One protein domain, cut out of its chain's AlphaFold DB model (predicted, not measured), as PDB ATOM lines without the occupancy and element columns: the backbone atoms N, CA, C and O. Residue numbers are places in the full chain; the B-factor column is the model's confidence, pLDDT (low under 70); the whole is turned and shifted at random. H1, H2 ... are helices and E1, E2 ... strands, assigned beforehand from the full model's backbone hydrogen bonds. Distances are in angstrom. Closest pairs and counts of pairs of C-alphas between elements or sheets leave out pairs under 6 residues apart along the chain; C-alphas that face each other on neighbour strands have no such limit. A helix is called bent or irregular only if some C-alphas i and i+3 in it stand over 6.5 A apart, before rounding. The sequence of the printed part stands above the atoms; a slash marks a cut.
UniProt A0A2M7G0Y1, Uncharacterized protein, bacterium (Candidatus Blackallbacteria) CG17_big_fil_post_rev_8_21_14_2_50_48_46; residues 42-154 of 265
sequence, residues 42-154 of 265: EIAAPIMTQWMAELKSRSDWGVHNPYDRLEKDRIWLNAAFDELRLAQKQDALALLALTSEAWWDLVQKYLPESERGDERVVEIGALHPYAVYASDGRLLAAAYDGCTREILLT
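What this domain is: This is residues 42 to 154 of the 265 residues of an uncharacterized protein of bacterium (Candidatus Blackallbacteria) CG17_big_fil_post_rev_8_21_14_2_50_48_46 (UniProt A0A2M7G0Y1). A small twisted sheet of four short strands, E1 to E4, has the long helix H1 packed along its edge strand E1, while H3 only grazes the sheet. H4 meets H1 about perpendicular, and beyond it the short H5 and H6 lie at one end of the longest axis, with H2 at the other; residues 142 to 154 fold back at the E4 edge. The printed part has 113 residues, in the order H1 E1 E2 H2 H3 H4 H5 H6 E3 E4, and its class is mixed, helices and strands. The sheet, E1 E2 E3 E4, is mixed; the whole is compact, with a radius of gyration of the C-alphas of 14.2 A and spans of 44 by 31 by 24 A.

How they stand to each other: E1, residues 67 to 71, and E2, residues 74 to 77, form an antiparallel hairpin, with N 71 and O 74 2.8 A apart. E3, residues 131 to 133, is parallel to E2, with N 75 and O 131 2.9 A apart. E3 and E4, residues 139 to 141, form an antiparallel hairpin, with N 132 and O 141 2.9 A apart. The parallel E2 and E3, with five helices between them, make a strand-helix-strand unit. H1, residues 42 to 57, is on the sheet, over E1, at a height over the sheet of 9.3 A, and runs along the strands, at 21 degrees to E1 on the local plane; the closest C-alphas, of Lys 56 and Tyr 67, are 5.8 A apart. H4, residues 100 to 110, touches residues 47 to 51 of H1, about perpendicular at 84 degrees; the closest C-alphas, of Ile 47 and Tyr 110, are 6.0 A apart. H3, residues 86 to 94, only grazes the sheet with residues 89 to 93. H2, residues 80 to 83, is close to H3 but not clearly touching, with the closest C-alphas, of Phe 81 and Lys 89, 6.7 A apart. H5, residues 113 to 116, and H4 meet only through their link. Every O i to N i+4 pair is within hydrogen-bond range in H3 and H4, and 10 of 12 are in H1.

Where its parts are: H1 begins at C-alpha 42, (97.155, 172.955, 120.962), and is 24.0 A long; it is irregular, but only just, with C-alphas 43 and 46 6.55 A apart. H4 is 15.5 A long, E1 12.2 A and H3 12.1 A. H6 is residues 120 to 123. E4 ends at C-alpha 141, (102.618, 155.187, 129.804).

The domain as a whole: The C-alphas farthest apart, of Glu 83 and Asp 118, are 43.9 A apart. The printed part has no cut and no long link. The mean pLDDT of the printed part is 84.0; residues 62 to 63, 114 to 127 and 146 are under 70.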
ATOM      1  N   GLU A  42      96.773 171.739 121.695       81.38
ATOM      2  CA  GLU A  42      97.155 172.955 120.962       81.38
ATOM      3  C   GLU A  42      98.244 173.766 121.685       81.38
ATOM      4  O   GLU A  42      99.085 174.378 121.034       81.38
ATOM      5  N   ILE A  43      98.240 173.739 123.022       79.38
ATOM      6  CA  ILE A  43      99.239 174.407 123.866       79.38
ATOM      7  C   ILE A  43     100.435 173.475 124.088       79.38
ATOM      8  O   ILE A  43     101.588 173.889 123.991       79.38
ATOM      9  N   ALA A  44     100.172 172.193 124.352       83.94
ATOM     10  CA  ALA A  44     101.210 171.234 124.699       83.94
ATOM     11  C   ALA A  44     102.112 170.847 123.512       83.94
ATOM     12  O   ALA A  44     103.306 170.614 123.698       83.94
ATOM     13  N   ALA A  45     101.573 170.803 122.291       87.31
ATOM     14  CA  ALA A  45     102.295 170.381 121.092       87.31
ATOM     15  C   ALA A  45     103.540 171.210 120.757       87.31
ATOM     16  O   ALA A  45     104.588 170.590 120.545       87.31
ATOM     17  N   PRO A  46     103.500 172.555 120.703       88.00
ATOM     18  CA  PRO A  46     104.703 173.336 120.420       88.00
ATOM     19  C   PRO A  46     105.787 173.154 121.493       88.00
ATOM     20  O   PRO A  46     106.956 172.986 121.141       88.00
ATOM     21  N   ILE A  47     105.407 173.101 122.774       89.25
ATOM     22  CA  ILE A  47     106.321 172.882 123.909       89.25
ATOM     23  C   ILE A  47     106.978 171.502 123.800       89.25
ATOM     24  O   ILE A  47     108.203 171.381 123.789       89.25
ATOM     25  N   MET A  48     106.168 170.451 123.640       91.19
ATOM     26  CA  MET A  48     106.668 169.081 123.567       91.19
ATOM     27  C   MET A  48     107.497 168.836 122.304       91.19
ATOM     28  O   MET A  48     108.451 168.067 122.336       91.19
ATOM     29  N   THR A  49     107.184 169.504 121.191       93.00
ATOM     30  CA  THR A  49     107.987 169.418 119.962       93.00
ATOM     31  C   THR A  49     109.400 169.951 120.188       93.00
ATOM     32  O   THR A  49     110.367 169.284 119.816       93.00
ATOM     33  N   GLN A  50     109.532 171.118 120.829       93.38
ATOM     34  CA  GLN A  50     110.838 171.690 121.168       93.38
ATOM     35  C   GLN A  50     111.586 170.804 122.167       93.38
ATOM     36  O   GLN A  50     112.751 170.472 121.947       93.38
ATOM     37  N   TRP A  51     110.897 170.332 123.207       94.56
ATOM     38  CA  TRP A  51     111.511 169.459 124.201       94.56
ATOM     39  C   TRP A  51     111.966 168.116 123.617       94.56
ATOM     40  O   TRP A  51     113.081 167.677 123.882       94.56
ATOM     41  N   MET A  52     111.169 167.486 122.748       95.00
ATOM     42  CA  MET A  52     111.573 166.269 122.035       95.00
ATOM     43  C   MET A  52     112.810 166.498 121.162       95.00
ATOM     44  O   MET A  52     113.653 165.607 121.067       95.00
ATOM     45  N   ALA A  53     112.946 167.666 120.525       94.06
ATOM     46  CA  ALA A  53     114.133 167.988 119.735       94.06
ATOM     47  C   ALA A  53     115.393 168.080 120.613       94.06
ATOM     48  O   ALA A  53     116.436 167.544 120.235       94.06
ATOM     49  N   GLU A  54     115.287 168.686 121.800       94.31
ATOM     50  CA  GLU A  54     116.371 168.696 122.786       94.31
ATOM     51  C   GLU A  54     116.678 167.294 123.302       94.31
ATOM     52  O   GLU A  54     117.826 166.865 123.265       94.31
ATOM     53  N   LEU A  55     115.664 166.533 123.720       94.00
ATOM     54  CA  LEU A  55     115.846 165.168 124.203       94.00
ATOM     55  C   LEU A  55     116.574 164.293 123.185       94.00
ATOM     56  O   LEU A  55     117.468 163.546 123.575       94.00
ATOM     57  N   LYS A  56     116.244 164.414 121.894       92.44
ATOM     58  CA  LYS A  56     116.888 163.676 120.796       92.44
ATOM     59  C   LYS A  56     118.323 164.119 120.505       92.44
ATOM     60  O   LYS A  56     119.073 163.335 119.929       92.44
ATOM     61  N   SER A  57     118.708 165.343 120.866       90.50
ATOM     62  CA  SER A  57     120.064 165.861 120.643       90.50
ATOM     63  C   SER A  57     121.023 165.582 121.804       90.50
ATOM     64  O   SER A  57     122.234 165.737 121.640       90.50
ATOM     65  N   ARG A  58     120.516 165.134 122.962       88.25
ATOM     66  CA  ARG A  58     121.359 164.783 124.110       88.25
ATOM     67  C   ARG A  58     122.266 163.586 123.808       88.25
ATOM     68  O   ARG A  58     121.837 162.592 123.219       88.25
ATOM     69  N   SER A  59     123.505 163.673 124.285       80.94
ATOM     70  CA  SER A  59     124.548 162.645 124.150       80.94
ATOM     71  C   SER A  59     124.709 161.749 125.387       80.94
ATOM     72  O   SER A  59     125.456 160.772 125.348       80.94
ATOM     73  N   ASP A  60     124.011 162.053 126.481       81.19
ATOM     74  CA  ASP A  60     124.094 161.339 127.762       81.19
ATOM     75  C   ASP A  60     123.500 159.921 127.724       81.19
ATOM     76  O   ASP A  60     123.858 159.078 128.543       81.19
ATOM     77  N   TRP A  61     122.679 159.616 126.719       72.62
ATOM     78  CA  TRP A  61     122.173 158.267 126.432       72.62
ATOM     79  C   TRP A  61     123.202 157.323 125.787       72.62
ATOM     80  O   TRP A  61     122.897 156.161 125.509       72.62
ATOM     81  N   GLY A  62     124.425 157.793 125.526       66.62
ATOM     82  CA  GLY A  62     125.444 157.015 124.828       66.62
ATOM     83  C   GLY A  62     125.072 156.770 123.362       66.62
ATOM     84  O   GLY A  62     124.621 157.673 122.665       66.62
ATOM     85  N   VAL A  63     125.287 155.544 122.870       61.78
ATOM     86  CA  VAL A  63     125.178 155.221 121.431       61.78
ATOM     87  C   VAL A  63     123.728 155.239 120.923       61.78
ATOM     88  O   VAL A  63     123.501 155.416 119.726       61.78
ATOM     89  N   HIS A  64     122.732 155.082 121.802       80.25
ATOM     90  CA  HIS A  64     121.338 154.940 121.382       80.25
ATOM     91  C   HIS A  64     120.367 155.738 122.263       80.25
ATOM     92  O   HIS A  64     119.850 155.250 123.264       80.25
ATOM     93  N   ASN A  65     120.085 156.967 121.837       91.19
ATOM     94  CA  ASN A  65     119.022 157.804 122.384       91.19
ATOM     95  C   ASN A  65     117.640 157.132 122.194       91.19
ATOM     96  O   ASN A  65     117.340 156.740 121.064       91.19
ATOM     97  N   PRO A  66     116.796 156.981 123.238       95.50
ATOM     98  CA  PRO A  66     115.545 156.223 123.148       95.50
ATOM     99  C   PRO A  66     114.380 156.987 122.500       95.50
ATOM    100  O   PRO A  66     113.362 156.369 122.185       95.50
ATOM    101  N   TYR A  67     114.484 158.302 122.300       96.06
ATOM    102  CA  TYR A  67     113.384 159.135 121.811       96.06
ATOM    103  C   TYR A  67     113.300 159.119 120.282       96.06
ATOM    104  O   TYR A  67     114.279 159.389 119.587       96.06
ATOM    105  N   ASP A  68     112.118 158.821 119.736       95.31
ATOM    106  CA  ASP A  68     111.915 158.719 118.287       95.31
ATOM    107  C   ASP A  68     111.117 159.899 117.734       95.31
ATOM    108  O   ASP A  68     111.678 160.823 117.144       95.31
ATOM    109  N   ARG A  69     109.799 159.900 117.919       95.25
ATOM    110  CA  ARG A  69     108.926 160.883 117.275       95.25
ATOM    111  C   ARG A  69     107.738 161.251 118.143       95.25
ATOM    112  O   ARG A  69     107.274 160.458 118.958       95.25
ATOM    113  N   LEU A  70     107.240 162.456 117.904       95.00
ATOM    114  CA  LEU A  70     105.951 162.930 118.379       95.00
ATOM    115  C   LEU A  70     104.954 162.802 117.226       95.00
ATOM    116  O   LEU A  70     105.230 163.260 116.119       95.00
ATOM    117  N   GLU A  71     103.810 162.174 117.465       93.62
ATOM    118  CA  GLU A  71     102.761 162.017 116.461       93.62
ATOM    119  C   GLU A  71     101.397 162.250 117.109       93.62
ATOM    120  O   GLU A  71     100.927 161.424 117.890       93.62
ATOM    121  N   LYS A  72     100.754 163.373 116.768       90.44
ATOM    122  CA  LYS A  72      99.477 163.815 117.354       90.44
ATOM    123  C   LYS A  72      99.556 163.903 118.881       90.44
ATOM    124  O   LYS A  72     100.217 164.793 119.388       90.44
ATOM    125  N   ASP A  73      98.898 162.986 119.581       90.50
ATOM    126  CA  ASP A  73      98.793 162.846 121.033       90.50
ATOM    127  C   ASP A  73      99.697 161.723 121.579       90.50
ATOM    128  O   ASP A  73      99.507 161.230 122.693       90.50
ATOM    129  N   ARG A  74     100.695 161.289 120.795       95.31
ATOM    130  CA  ARG A  74     101.554 160.144 121.120       95.31
ATOM    131  C   ARG A  74     103.029 160.481 121.044       95.31
ATOM    132  O   ARG A  74     103.499 161.062 120.067       95.31
ATOM    133  N   ILE A  75     103.765 160.012 122.041       96.81
ATOM    134  CA  ILE A  75     105.224 159.962 122.032       96.81
ATOM    135  C   ILE A  75     105.638 158.529 121.720       96.81
ATOM    136  O   ILE A  75     105.165 157.583 122.350       96.81
ATOM    137  N   TRP A  76     106.538 158.374 120.761       97.25
ATOM    138  CA  TRP A  76     107.116 157.092 120.394       97.25
ATOM    139  C   TRP A  76     108.572 157.029 120.839       97.25
ATOM    140  O   TRP A  76     109.362 157.939 120.569       97.25
ATOM    141  N   LEU A  77     108.920 155.927 121.494       96.88
ATOM    142  CA  LEU A  77     110.291 155.542 121.801       96.88
ATOM    143  C   LEU A  77     110.767 154.504 120.780       96.88
ATOM    144  O   LEU A  77     109.976 153.698 120.288       96.88
ATOM    145  N   ASN A  78     112.054 154.509 120.448       95.12
ATOM    146  CA  ASN A  78     112.635 153.533 119.528       95.12
ATOM    147  C   ASN A  78     113.045 152.230 120.252       95.12
ATOM    148  O   ASN A  78     112.816 152.048 121.448       95.12
ATOM    149  N   ALA A  79     113.629 151.288 119.507       93.12
ATOM    150  CA  ALA A  79     114.034 149.986 120.036       93.12
ATOM    151  C   ALA A  79     115.126 150.075 121.120       93.12
ATOM    152  O   ALA A  79     115.232 149.162 121.933       93.12
ATOM    153  N   ALA A  80     115.893 151.169 121.186       93.56
ATOM    154  CA  ALA A  80     116.911 151.355 122.216       93.56
ATOM    155  C   ALA A  80     116.311 151.406 123.623       93.56
ATOM    156  O   ALA A  80     116.932 150.925 124.565       93.56
ATOM    157  N   PHE A  81     115.082 151.919 123.762       94.00
ATOM    158  CA  PHE A  81     114.381 151.925 125.043       94.00
ATOM    159  C   PHE A  81     114.221 150.515 125.625       94.00
ATOM    160  O   PHE A  81     114.334 150.327 126.833       94.00
ATOM    161  N   ASP A  82     113.982 149.503 124.786       90.12
ATOM    162  CA  ASP A  82     113.785 148.132 125.258       90.12
ATOM    163  C   ASP A  82     115.062 147.523 125.854       90.12
ATOM    164  O   ASP A  82     114.962 146.693 126.766       90.12
ATOM    165  N   GLU A  83     116.229 147.973 125.388       89.00
ATOM    166  CA  GLU A  83     117.555 147.530 125.837       89.00
ATOM    167  C   GLU A  83     118.004 148.204 127.145       89.00
ATOM    168  O   GLU A  83     118.951 147.749 127.789       89.00
ATOM    169  N   LEU A  84     117.312 149.264 127.577       90.94
ATOM    170  CA  LEU A  84     117.590 149.943 128.839       90.94
ATOM    171  C   LEU A  84     117.263 149.052 130.050       90.94
ATOM    172  O   LEU A  84     116.277 148.298 130.062       90.94
ATOM    173  N   ARG A  85     118.058 149.199 131.116       90.56
ATOM    174  CA  ARG A  85     117.715 148.669 132.447       90.56
ATOM    175  C   ARG A  85     116.542 149.437 133.047       90.56
ATOM    176  O   ARG A  85     116.258 150.556 132.625       90.56
ATOM    177  N   LEU A  86     115.885 148.876 134.061       92.00
ATOM    178  CA  LEU A  86     114.704 149.477 134.681       92.00
ATOM    179  C   LEU A  86     114.927 150.927 135.129       92.00
ATOM    180  O   LEU A  86     114.129 151.785 134.768       92.00
ATOM    181  N   ALA A  87     116.016 151.212 135.847       91.75
ATOM    182  CA  ALA A  87     116.319 152.576 136.294       91.75
ATOM    183  C   ALA A  87     116.435 153.547 135.105       91.75
ATOM    184  O   ALA A  87     115.791 154.584 135.080       91.75
ATOM    185  N   GLN A  88     117.141 153.142 134.046       92.06
ATOM    186  CA  GLN A  88     117.285 153.952 132.832       92.06
ATOM    187  C   GLN A  88     115.956 154.130 132.082       92.06
ATOM    188  O   GLN A  88     115.719 155.181 131.495       92.06
ATOM    189  N   LYS A  89     115.072 153.123 132.096       93.62
ATOM    190  CA  LYS A  89     113.710 153.242 131.548       93.62
ATOM    191  C   LYS A  89     112.894 154.260 132.333       93.62
ATOM    192  O   LYS A  89     112.185 155.059 131.729       93.62
ATOM    193  N   GLN A  90     112.994 154.230 133.659       92.81
ATOM    194  CA  GLN A  90     112.322 155.187 134.534       92.81
ATOM    195  C   GLN A  90     112.851 156.602 134.299       92.81
ATOM    196  O   GLN A  90     112.040 157.500 134.096       92.81
ATOM    197  N   ASP A  91     114.169 156.782 134.201       92.06
ATOM    198  CA  ASP A  91     114.791 158.072 133.884       92.06
ATOM    199  C   ASP A  91     114.343 158.591 132.508       92.06
ATOM    200  O   ASP A  91     113.961 159.754 132.364       92.06
ATOM    201  N   ALA A  92     114.308 157.714 131.496       93.88
ATOM    202  CA  ALA A  92     113.875 158.072 130.145       93.88
ATOM    203  C   ALA A  92     112.415 158.541 130.121       93.88
ATOM    204  O   ALA A  92     112.080 159.503 129.427       93.88
ATOM    205  N   LEU A  93     111.542 157.872 130.876       94.19
ATOM    206  CA  LEU A  93     110.136 158.250 130.999       94.19
ATOM    207  C   LEU A  93     109.953 159.512 131.850       94.19
ATOM    208  O   LEU A  93     109.115 160.342 131.510       94.19
ATOM    209  N   ALA A  94     110.734 159.693 132.916       90.69
ATOM    210  CA  ALA A  94     110.674 160.880 133.770       90.69
ATOM    211  C   ALA A  94     111.033 162.154 132.994       90.69
ATOM    212  O   ALA A  94     110.354 163.173 133.115       90.69
ATOM    213  N   LEU A  95     112.037 162.070 132.117       93.00
ATOM    214  CA  LEU A  95     112.446 163.166 131.240       93.00
ATOM    215  C   LEU A  95     111.370 163.597 130.236       93.00
ATOM    216  O   LEU A  95     111.454 164.704 129.720       93.00
ATOM    217  N   LEU A  96     110.336 162.791 129.984       92.81
ATOM    218  CA  LEU A  96     109.176 163.218 129.191       92.81
ATOM    219  C   LEU A  96     108.220 164.135 129.970       92.81
ATOM    220  O   LEU A  96     107.153 164.444 129.457       92.81
ATOM    221  N   ALA A  97     108.575 164.556 131.191       88.00
ATOM    222  CA  ALA A  97     107.784 165.473 132.009       88.00
ATOM    223  C   ALA A  97     106.331 165.005 132.192       88.00
ATOM    224  O   ALA A  97     105.365 165.747 132.031       88.00
ATOM    225  N   LEU A  98     106.178 163.718 132.505       82.19
ATOM    226  CA  LEU A  98     104.873 163.065 132.599       82.19
ATOM    227  C   LEU A  98     104.089 163.431 133.877       82.19
ATOM    228  O   LEU A  98     102.918 163.056 133.986       82.19
ATOM    229  N   THR A  99     104.713 164.113 134.841       78.19
ATOM    230  CA  THR A  99     104.106 164.600 136.093       78.19
ATOM    231  C   THR A  99     103.715 166.074 135.976       78.19
ATOM    232  O   THR A  99     104.183 166.764 135.075       78.19
ATOM    233  N   SER A 100     102.861 166.570 136.876       75.38
ATOM    234  CA  SER A 100     102.379 167.962 136.846       75.38
ATOM    235  C   SER A 100     103.516 168.949 137.058       75.38
ATOM    236  O   SER A 100     103.654 169.900 136.299       75.38
ATOM    237  N   GLU A 101     104.361 168.680 138.050       78.00
ATOM    238  CA  GLU A 101     105.534 169.490 138.382       78.00
ATOM    239  C   GLU A 101     106.509 169.585 137.201       78.00
ATOM    240  O   GLU A 101     106.785 170.676 136.712       78.00
ATOM    241  N   ALA A 102     106.945 168.445 136.656       82.50
ATOM    242  CA  ALA A 102     107.887 168.444 135.540       82.50
ATOM    243  C   ALA A 102     107.276 169.050 134.263       82.50
ATOM    244  O   ALA A 102     107.982 169.664 133.464       82.50
ATOM    245  N   TRP A 103     105.966 168.878 134.053       81.88
ATOM    246  CA  TRP A 103     105.255 169.523 132.951       81.88
ATOM    247  C   TRP A 103     105.264 171.045 133.101       81.88
ATOM    248  O   TRP A 103     105.567 171.754 132.141       81.88
ATOM    249  N   TRP A 104     104.992 171.544 134.307       78.88
ATOM    250  CA  TRP A 104     105.011 172.971 134.612       78.88
ATOM    251  C   TRP A 104     106.386 173.596 134.363       78.88
ATOM    252  O   TRP A 104     106.468 174.669 133.761       78.88
ATOM    253  N   ASP A 105     107.464 172.896 134.713       84.31
ATOM    254  CA  ASP A 105     108.830 173.346 134.431       84.31
ATOM    255  C   ASP A 105     109.085 173.521 132.924       84.31
ATOM    256  O   ASP A 105     109.675 174.518 132.495       84.31
ATOM    257  N   LEU A 106     108.603 172.591 132.087       86.56
ATOM    258  CA  LEU A 106     108.705 172.740 130.630       86.56
ATOM    259  C   LEU A 106     107.884 173.920 130.120       86.56
ATOM    260  O   LEU A 106     108.346 174.658 129.248       86.56
ATOM    261  N   VAL A 107     106.681 174.119 130.658       81.88
ATOM    262  CA  VAL A 107     105.838 175.254 130.277       81.88
ATOM    263  C   VAL A 107     106.542 176.572 130.589       81.88
ATOM    264  O   VAL A 107     106.630 177.425 129.711       81.88
ATOM    265  N   GLN A 108     107.115 176.726 131.783       82.12
ATOM    266  CA  GLN A 108     107.876 177.929 132.137       82.12
ATOM    267  C   GLN A 108     109.101 178.142 131.244       82.12
ATOM    268  O   GLN A 108     109.437 179.281 130.922       82.12
ATOM    269  N   LYS A 109     109.768 177.053 130.845       87.69
ATOM    270  CA  LYS A 109     110.959 177.110 129.993       87.69
ATOM    271  C   LYS A 109     110.648 177.591 128.576       87.69
ATOM    272  O   LYS A 109     111.435 178.354 128.020       87.69
ATOM    273  N   TYR A 110     109.550 177.127 127.980       86.81
ATOM    274  CA  TYR A 110     109.259 177.364 126.559       86.81
ATOM    275  C   TYR A 110     108.163 178.398 126.290       86.81
ATOM    276  O   TYR A 110     108.081 178.878 125.160       86.81
ATOM    277  N   LEU A 111     107.333 178.749 127.279       79.25
ATOM    278  CA  LEU A 111     106.250 179.717 127.116       79.25
ATOM    279  C   LEU A 111     106.595 181.057 127.807       79.25
ATOM    280  O   LEU A 111     106.709 181.112 129.039       79.25
ATOM    281  N   PRO A 112     106.746 182.164 127.050       75.69
ATOM    282  CA  PRO A 112     107.019 183.487 127.609       75.69
ATOM    283  C   PRO A 112     105.958 183.930 128.622       75.69
ATOM    284  O   PRO A 112     104.784 183.601 128.491       75.69
ATOM    285  N   GLU A 113     106.344 184.731 129.618       71.50
ATOM    286  CA  GLU A 113     105.430 185.200 130.680       71.50
ATOM    287  C   GLU A 113     104.219 185.972 130.143       71.50
ATOM    288  O   GLU A 113     103.103 185.793 130.616       71.50
ATOM    289  N   SER A 114     104.412 186.750 129.078       66.81
ATOM    290  CA  SER A 114     103.341 187.478 128.389       66.81
ATOM    291  C   SER A 114     102.312 186.574 127.705       66.81
ATOM    292  O   SER A 114     101.177 186.993 127.498       66.81
ATOM    293  N   GLU A 115     102.703 185.353 127.334       65.31
ATOM    294  CA  GLU A 115     101.836 184.343 126.710       65.31
ATOM    295  C   GLU A 115     101.221 183.392 127.744       65.31
ATOM    296  O   GLU A 115     100.273 182.672 127.431       65.31
ATOM    297  N   ARG A 116     101.721 183.419 128.987       65.56
ATOM    298  CA  ARG A 116     101.158 182.665 130.111       65.56
ATOM    299  C   ARG A 116      99.821 183.246 130.600       65.56
ATOM    300  O   ARG A 116      99.028 182.484 131.134       65.56
ATOM    301  N   GLY A 117      99.516 184.523 130.331       58.59
ATOM    302  CA  GLY A 117      98.190 185.124 130.571       58.59
ATOM    303  C   GLY A 117      97.655 184.954 132.005       58.59
ATOM    304  O   GLY A 117      98.416 184.657 132.917       58.59
ATOM    305  N   ASP A 118      96.344 185.170 132.205       54.25
ATOM    306  CA  ASP A 118      95.643 184.844 133.461       54.25
ATOM    307  C   ASP A 118      95.939 183.371 133.781       54.25
ATOM    308  O   ASP A 118      95.629 182.506 132.956       54.25
ATOM    309  N   GLU A 119      96.582 183.105 134.925       52.22
ATOM    310  CA  GLU A 119      97.229 181.832 135.310       52.22
ATOM    311  C   GLU A 119      96.351 180.601 135.012       52.22
ATOM    312  O   GLU A 119      96.843 179.533 134.652       52.22
ATOM    313  N   ARG A 120      95.032 180.805 134.987       49.09
ATOM    314  CA  ARG A 120      93.973 179.871 134.601       49.09
ATOM    315  C   ARG A 120      94.075 179.251 133.210       49.09
ATOM    316  O   ARG A 120      93.630 178.125 133.054       49.09
ATOM    317  N   VAL A 121      94.605 179.910 132.180       49.47
ATOM    318  CA  VAL A 121      94.699 179.287 130.832       49.47
ATOM    319  C   VAL A 121      95.813 178.238 130.776       49.47
ATOM    320  O   VAL A 121      95.743 177.306 129.975       49.47
ATOM    321  N   VAL A 122      96.793 178.351 131.675       50.12
ATOM    322  CA  VAL A 122      97.887 177.395 131.853       50.12
ATOM    323  C   VAL A 122      97.598 176.423 133.017       50.12
ATOM    324  O   VAL A 122      98.027 175.274 132.958       50.12
ATOM    325  N   GLU A 123      96.788 176.818 134.014       49.62
ATOM    326  CA  GLU A 123      96.198 175.925 135.035       49.62
ATOM    327  C   GLU A 123      95.049 175.049 134.481       49.62
ATOM    328  O   GLU A 123      94.790 173.965 135.007       49.62
ATOM    329  N   ILE A 124      94.373 175.453 133.394       42.31
ATOM    330  CA  ILE A 124      93.523 174.573 132.572       42.31
ATOM    331  C   ILE A 124      94.463 173.714 131.708       42.31
ATOM    332  O   ILE A 124      94.674 173.959 130.521       42.31
ATOM    333  N   GLY A 125      95.072 172.707 132.331       50.12
ATOM    334  CA  GLY A 125      95.990 171.784 131.676       50.12
ATOM    335  C   GLY A 125      97.110 171.225 132.547       50.12
ATOM    336  O   GLY A 125      98.197 170.971 132.025       50.12
ATOM    337  N   ALA A 126      96.854 171.043 133.844       55.31
ATOM    338  CA  ALA A 126      97.839 170.712 134.872       55.31
ATOM    339  C   ALA A 126      98.700 169.467 134.586       55.31
ATOM    340  O   ALA A 126      99.766 169.325 135.184       55.31
ATOM    341  N   LEU A 127      98.286 168.563 133.688       67.12
ATOM    342  CA  LEU A 127      98.981 167.296 133.462       67.12
ATOM    343  C   LEU A 127      99.137 166.934 131.975       67.12
ATOM    344  O   LEU A 127      98.211 167.039 131.169       67.12
ATOM    345  N   HIS A 128     100.351 166.480 131.637       74.50
ATOM    346  CA  HIS A 128     100.836 166.159 130.291       74.50
ATOM    347  C   HIS A 128      99.843 165.263 129.510       74.50
ATOM    348  O   HIS A 128      99.461 164.223 130.046       74.50
ATOM    349  N   PRO A 129      99.423 165.587 128.267       85.12
ATOM    350  CA  PRO A 129      98.327 164.878 127.582       85.12
ATOM    351  C   PRO A 129      98.750 163.645 126.775       85.12
ATOM    352  O   PRO A 129      97.899 162.883 126.325       85.12
ATOM    353  N   TYR A 130     100.049 163.421 126.574       91.19
ATOM    354  CA  TYR A 130     100.499 162.364 125.671       91.19
ATOM    355  C   TYR A 130     100.489 160.982 126.322       91.19
ATOM    356  O   TYR A 130     100.861 160.813 127.490       91.19
ATOM    357  N   ALA A 131     100.139 159.983 125.517       93.81
ATOM    358  CA  ALA A 131     100.468 158.587 125.779       93.81
ATOM    359  C   ALA A 131     101.851 158.253 125.193       93.81
ATOM    360  O   ALA A 131     102.237 158.772 124.142       93.81
ATOM    361  N   VAL A 132     102.591 157.364 125.854       96.44
ATOM    362  CA  VAL A 132     103.942 156.954 125.446       96.44
ATOM    363  C   VAL A 132     103.919 155.508 124.969       96.44
ATOM    364  O   VAL A 132     103.405 154.630 125.664       96.44
ATOM    365  N   TYR A 133     104.506 155.255 123.802       96.38
ATOM    366  CA  TYR A 133     104.542 153.951 123.151       96.38
ATOM    367  C   TYR A 133     105.974 153.505 122.857       96.38
ATOM    368  O   TYR A 133     106.832 154.311 122.504       96.38
ATOM    369  N   ALA A 134     106.219 152.202 122.958       95.62
ATOM    370  CA  ALA A 134     107.439 151.573 122.471       95.62
ATOM    371  C   ALA A 134     107.438 151.477 120.936       95.62
ATOM    372  O   ALA A 134     106.397 151.577 120.281       95.62
ATOM    373  N   SER A 135     108.604 151.188 120.360       93.94
ATOM    374  CA  SER A 135     108.790 151.056 118.903       93.94
ATOM    375  C   SER A 135     107.914 149.984 118.250       93.94
ATOM    376  O   SER A 135     107.568 150.051 117.067       93.94
ATOM    377  N   ASP A 136     107.533 148.980 119.032       92.00
ATOM    378  CA  ASP A 136     106.695 147.871 118.609       92.00
ATOM    379  C   ASP A 136     105.190 148.132 118.791       92.00
ATOM    380  O   ASP A 136     104.380 147.303 118.381       92.00
ATOM    381  N   GLY A 137     104.810 149.297 119.331       91.31
ATOM    382  CA  GLY A 137     103.422 149.688 119.563       91.31
ATOM    383  C   GLY A 137     102.884 149.385 120.957       91.31
ATOM    384  O   GLY A 137     101.721 149.694 121.212       91.31
ATOM    385  N   ARG A 138     103.687 148.822 121.868       93.12
ATOM    386  CA  ARG A 138     103.258 148.619 123.260       93.12
ATOM    387  C   ARG A 138     103.064 149.948 123.980       93.12
ATOM    388  O   ARG A 138     103.927 150.819 123.906       93.12
ATOM    389  N   LEU A 139     101.970 150.076 124.730       93.81
ATOM    390  CA  LEU A 139     101.756 151.204 125.638       93.81
ATOM    391  C   LEU A 139     102.739 151.118 126.817       93.81
ATOM    392  O   LEU A 139     102.806 150.092 127.501       93.81
ATOM    393  N   LEU A 140     103.500 152.190 127.033       95.25
ATOM    394  CA  LEU A 140     104.492 152.329 128.106       95.25
ATOM    395  C   LEU A 140     104.025 153.274 129.209       95.25
ATOM    396  O   LEU A 140     104.327 153.048 130.375       95.25
ATOM    397  N   ALA A 141     103.288 154.320 128.850       94.19
ATOM    398  CA  ALA A 141     102.618 155.187 129.804       94.19
ATOM    399  C   ALA A 141     101.297 155.661 129.208       94.19
ATOM    400  O   ALA A 141     101.262 156.146 128.073       94.19
ATOM    401  N   ALA A 142     100.213 155.516 129.963       90.56
ATOM    402  CA  ALA A 142      98.921 156.041 129.552       90.56
ATOM    403  C   ALA A 142      98.938 157.580 129.522       90.56
ATOM    404  O   ALA A 142      99.727 158.233 130.218       90.56
ATOM    405  N   ALA A 143      98.049 158.165 128.720       87.69
ATOM    406  CA  ALA A 143      97.697 159.568 128.899       87.69
ATOM    407  C   ALA A 143      97.117 159.765 130.312       87.69
ATOM    408  O   ALA A 143      96.528 158.837 130.867       87.69
ATOM    409  N   TYR A 144      97.319 160.946 130.896       82.69
ATOM    410  CA  TYR A 144      96.744 161.260 132.198       82.69
ATOM    411  C   TYR A 144      95.218 161.261 132.092       82.69
ATOM    412  O   TYR A 144      94.674 161.860 131.165       82.69
ATOM    413  N   ASP A 145      94.541 160.586 133.018       73.75
ATOM    414  CA  ASP A 145      93.090 160.376 132.962       73.75
ATOM    415  C   ASP A 145      92.283 161.276 133.913       73.75
ATOM    416  O   ASP A 145      91.085 161.070 134.094       73.75
ATOM    417  N   GLY A 146      92.924 162.281 134.517       69.38
ATOM    418  CA  GLY A 146      92.309 163.155 135.523       69.38
ATOM    419  C   GLY A 146      92.578 162.716 136.964       69.38
ATOM    420  O   GLY A 146      92.445 163.535 137.872       69.38
ATOM    421  N   CYS A 147      92.992 161.461 137.178       71.50
ATOM    422  CA  CYS A 147      93.315 160.913 138.498       71.50
ATOM    423  C   CYS A 147      94.758 160.409 138.581       71.50
ATOM    424  O   CYS A 147      95.450 160.595 139.581       71.50
ATOM    425  N   THR A 148      95.189 159.671 137.559       72.56
ATOM    426  CA  THR A 148      96.430 158.910 137.589       72.56
ATOM    427  C   THR A 148      97.087 158.876 136.217       72.56
ATOM    428  O   THR A 148      96.449 158.941 135.167       72.56
ATOM    429  N   ARG A 149      98.411 158.744 136.227       84.12
ATOM    430  CA  ARG A 149      99.161 158.269 135.071       84.12
ATOM    431  C   ARG A 149      99.814 156.954 135.447       84.12
ATOM    432  O   ARG A 149     100.618 156.896 136.374       84.12
ATOM    433  N   GLU A 150      99.498 155.915 134.691       87.06
ATOM    434  CA  GLU A 150     100.098 154.604 134.888       87.06
ATOM    435  C   GLU A 150     101.275 154.395 133.937       87.06
ATOM    436  O   GLU A 150     101.141 154.512 132.714       87.06
ATOM    437  N   ILE A 151     102.430 154.058 134.516       91.88
ATOM    438  CA  ILE A 151     103.583 153.521 133.795       91.88
ATOM    439  C   ILE A 151     103.426 152.002 133.728       91.88
ATOM    440  O   ILE A 151     103.285 151.316 134.741       91.88
ATOM    441  N   LEU A 152     103.474 151.478 132.510       94.06
ATOM    442  CA  LEU A 152     103.158 150.101 132.174       94.06
ATOM    443  C   LEU A 152     104.407 149.464 131.554       94.06
ATOM    444  O   LEU A 152     104.577 149.459 130.338       94.06
ATOM    445  N   LEU A 153     105.321 148.945 132.371       94.56
ATOM    446  CA  LEU A 153     106.556 148.312 131.878       94.56
ATOM    447  C   LEU A 153     106.389 146.808 131.646       94.56
ATOM    448  O   LEU A 153     107.076 146.235 130.802       94.56
ATOM    449  N   THR A 154     105.413 146.191 132.305       94.25
ATOM    450  CA  THR A 154     105.095 144.763 132.191       94.25
ATOM    451  C   THR A 154     103.762 144.525 131.483       94.25
ATOM    452  O   THR A 154     102.864 145.370 131.473       94.25
TER     453      THR A 154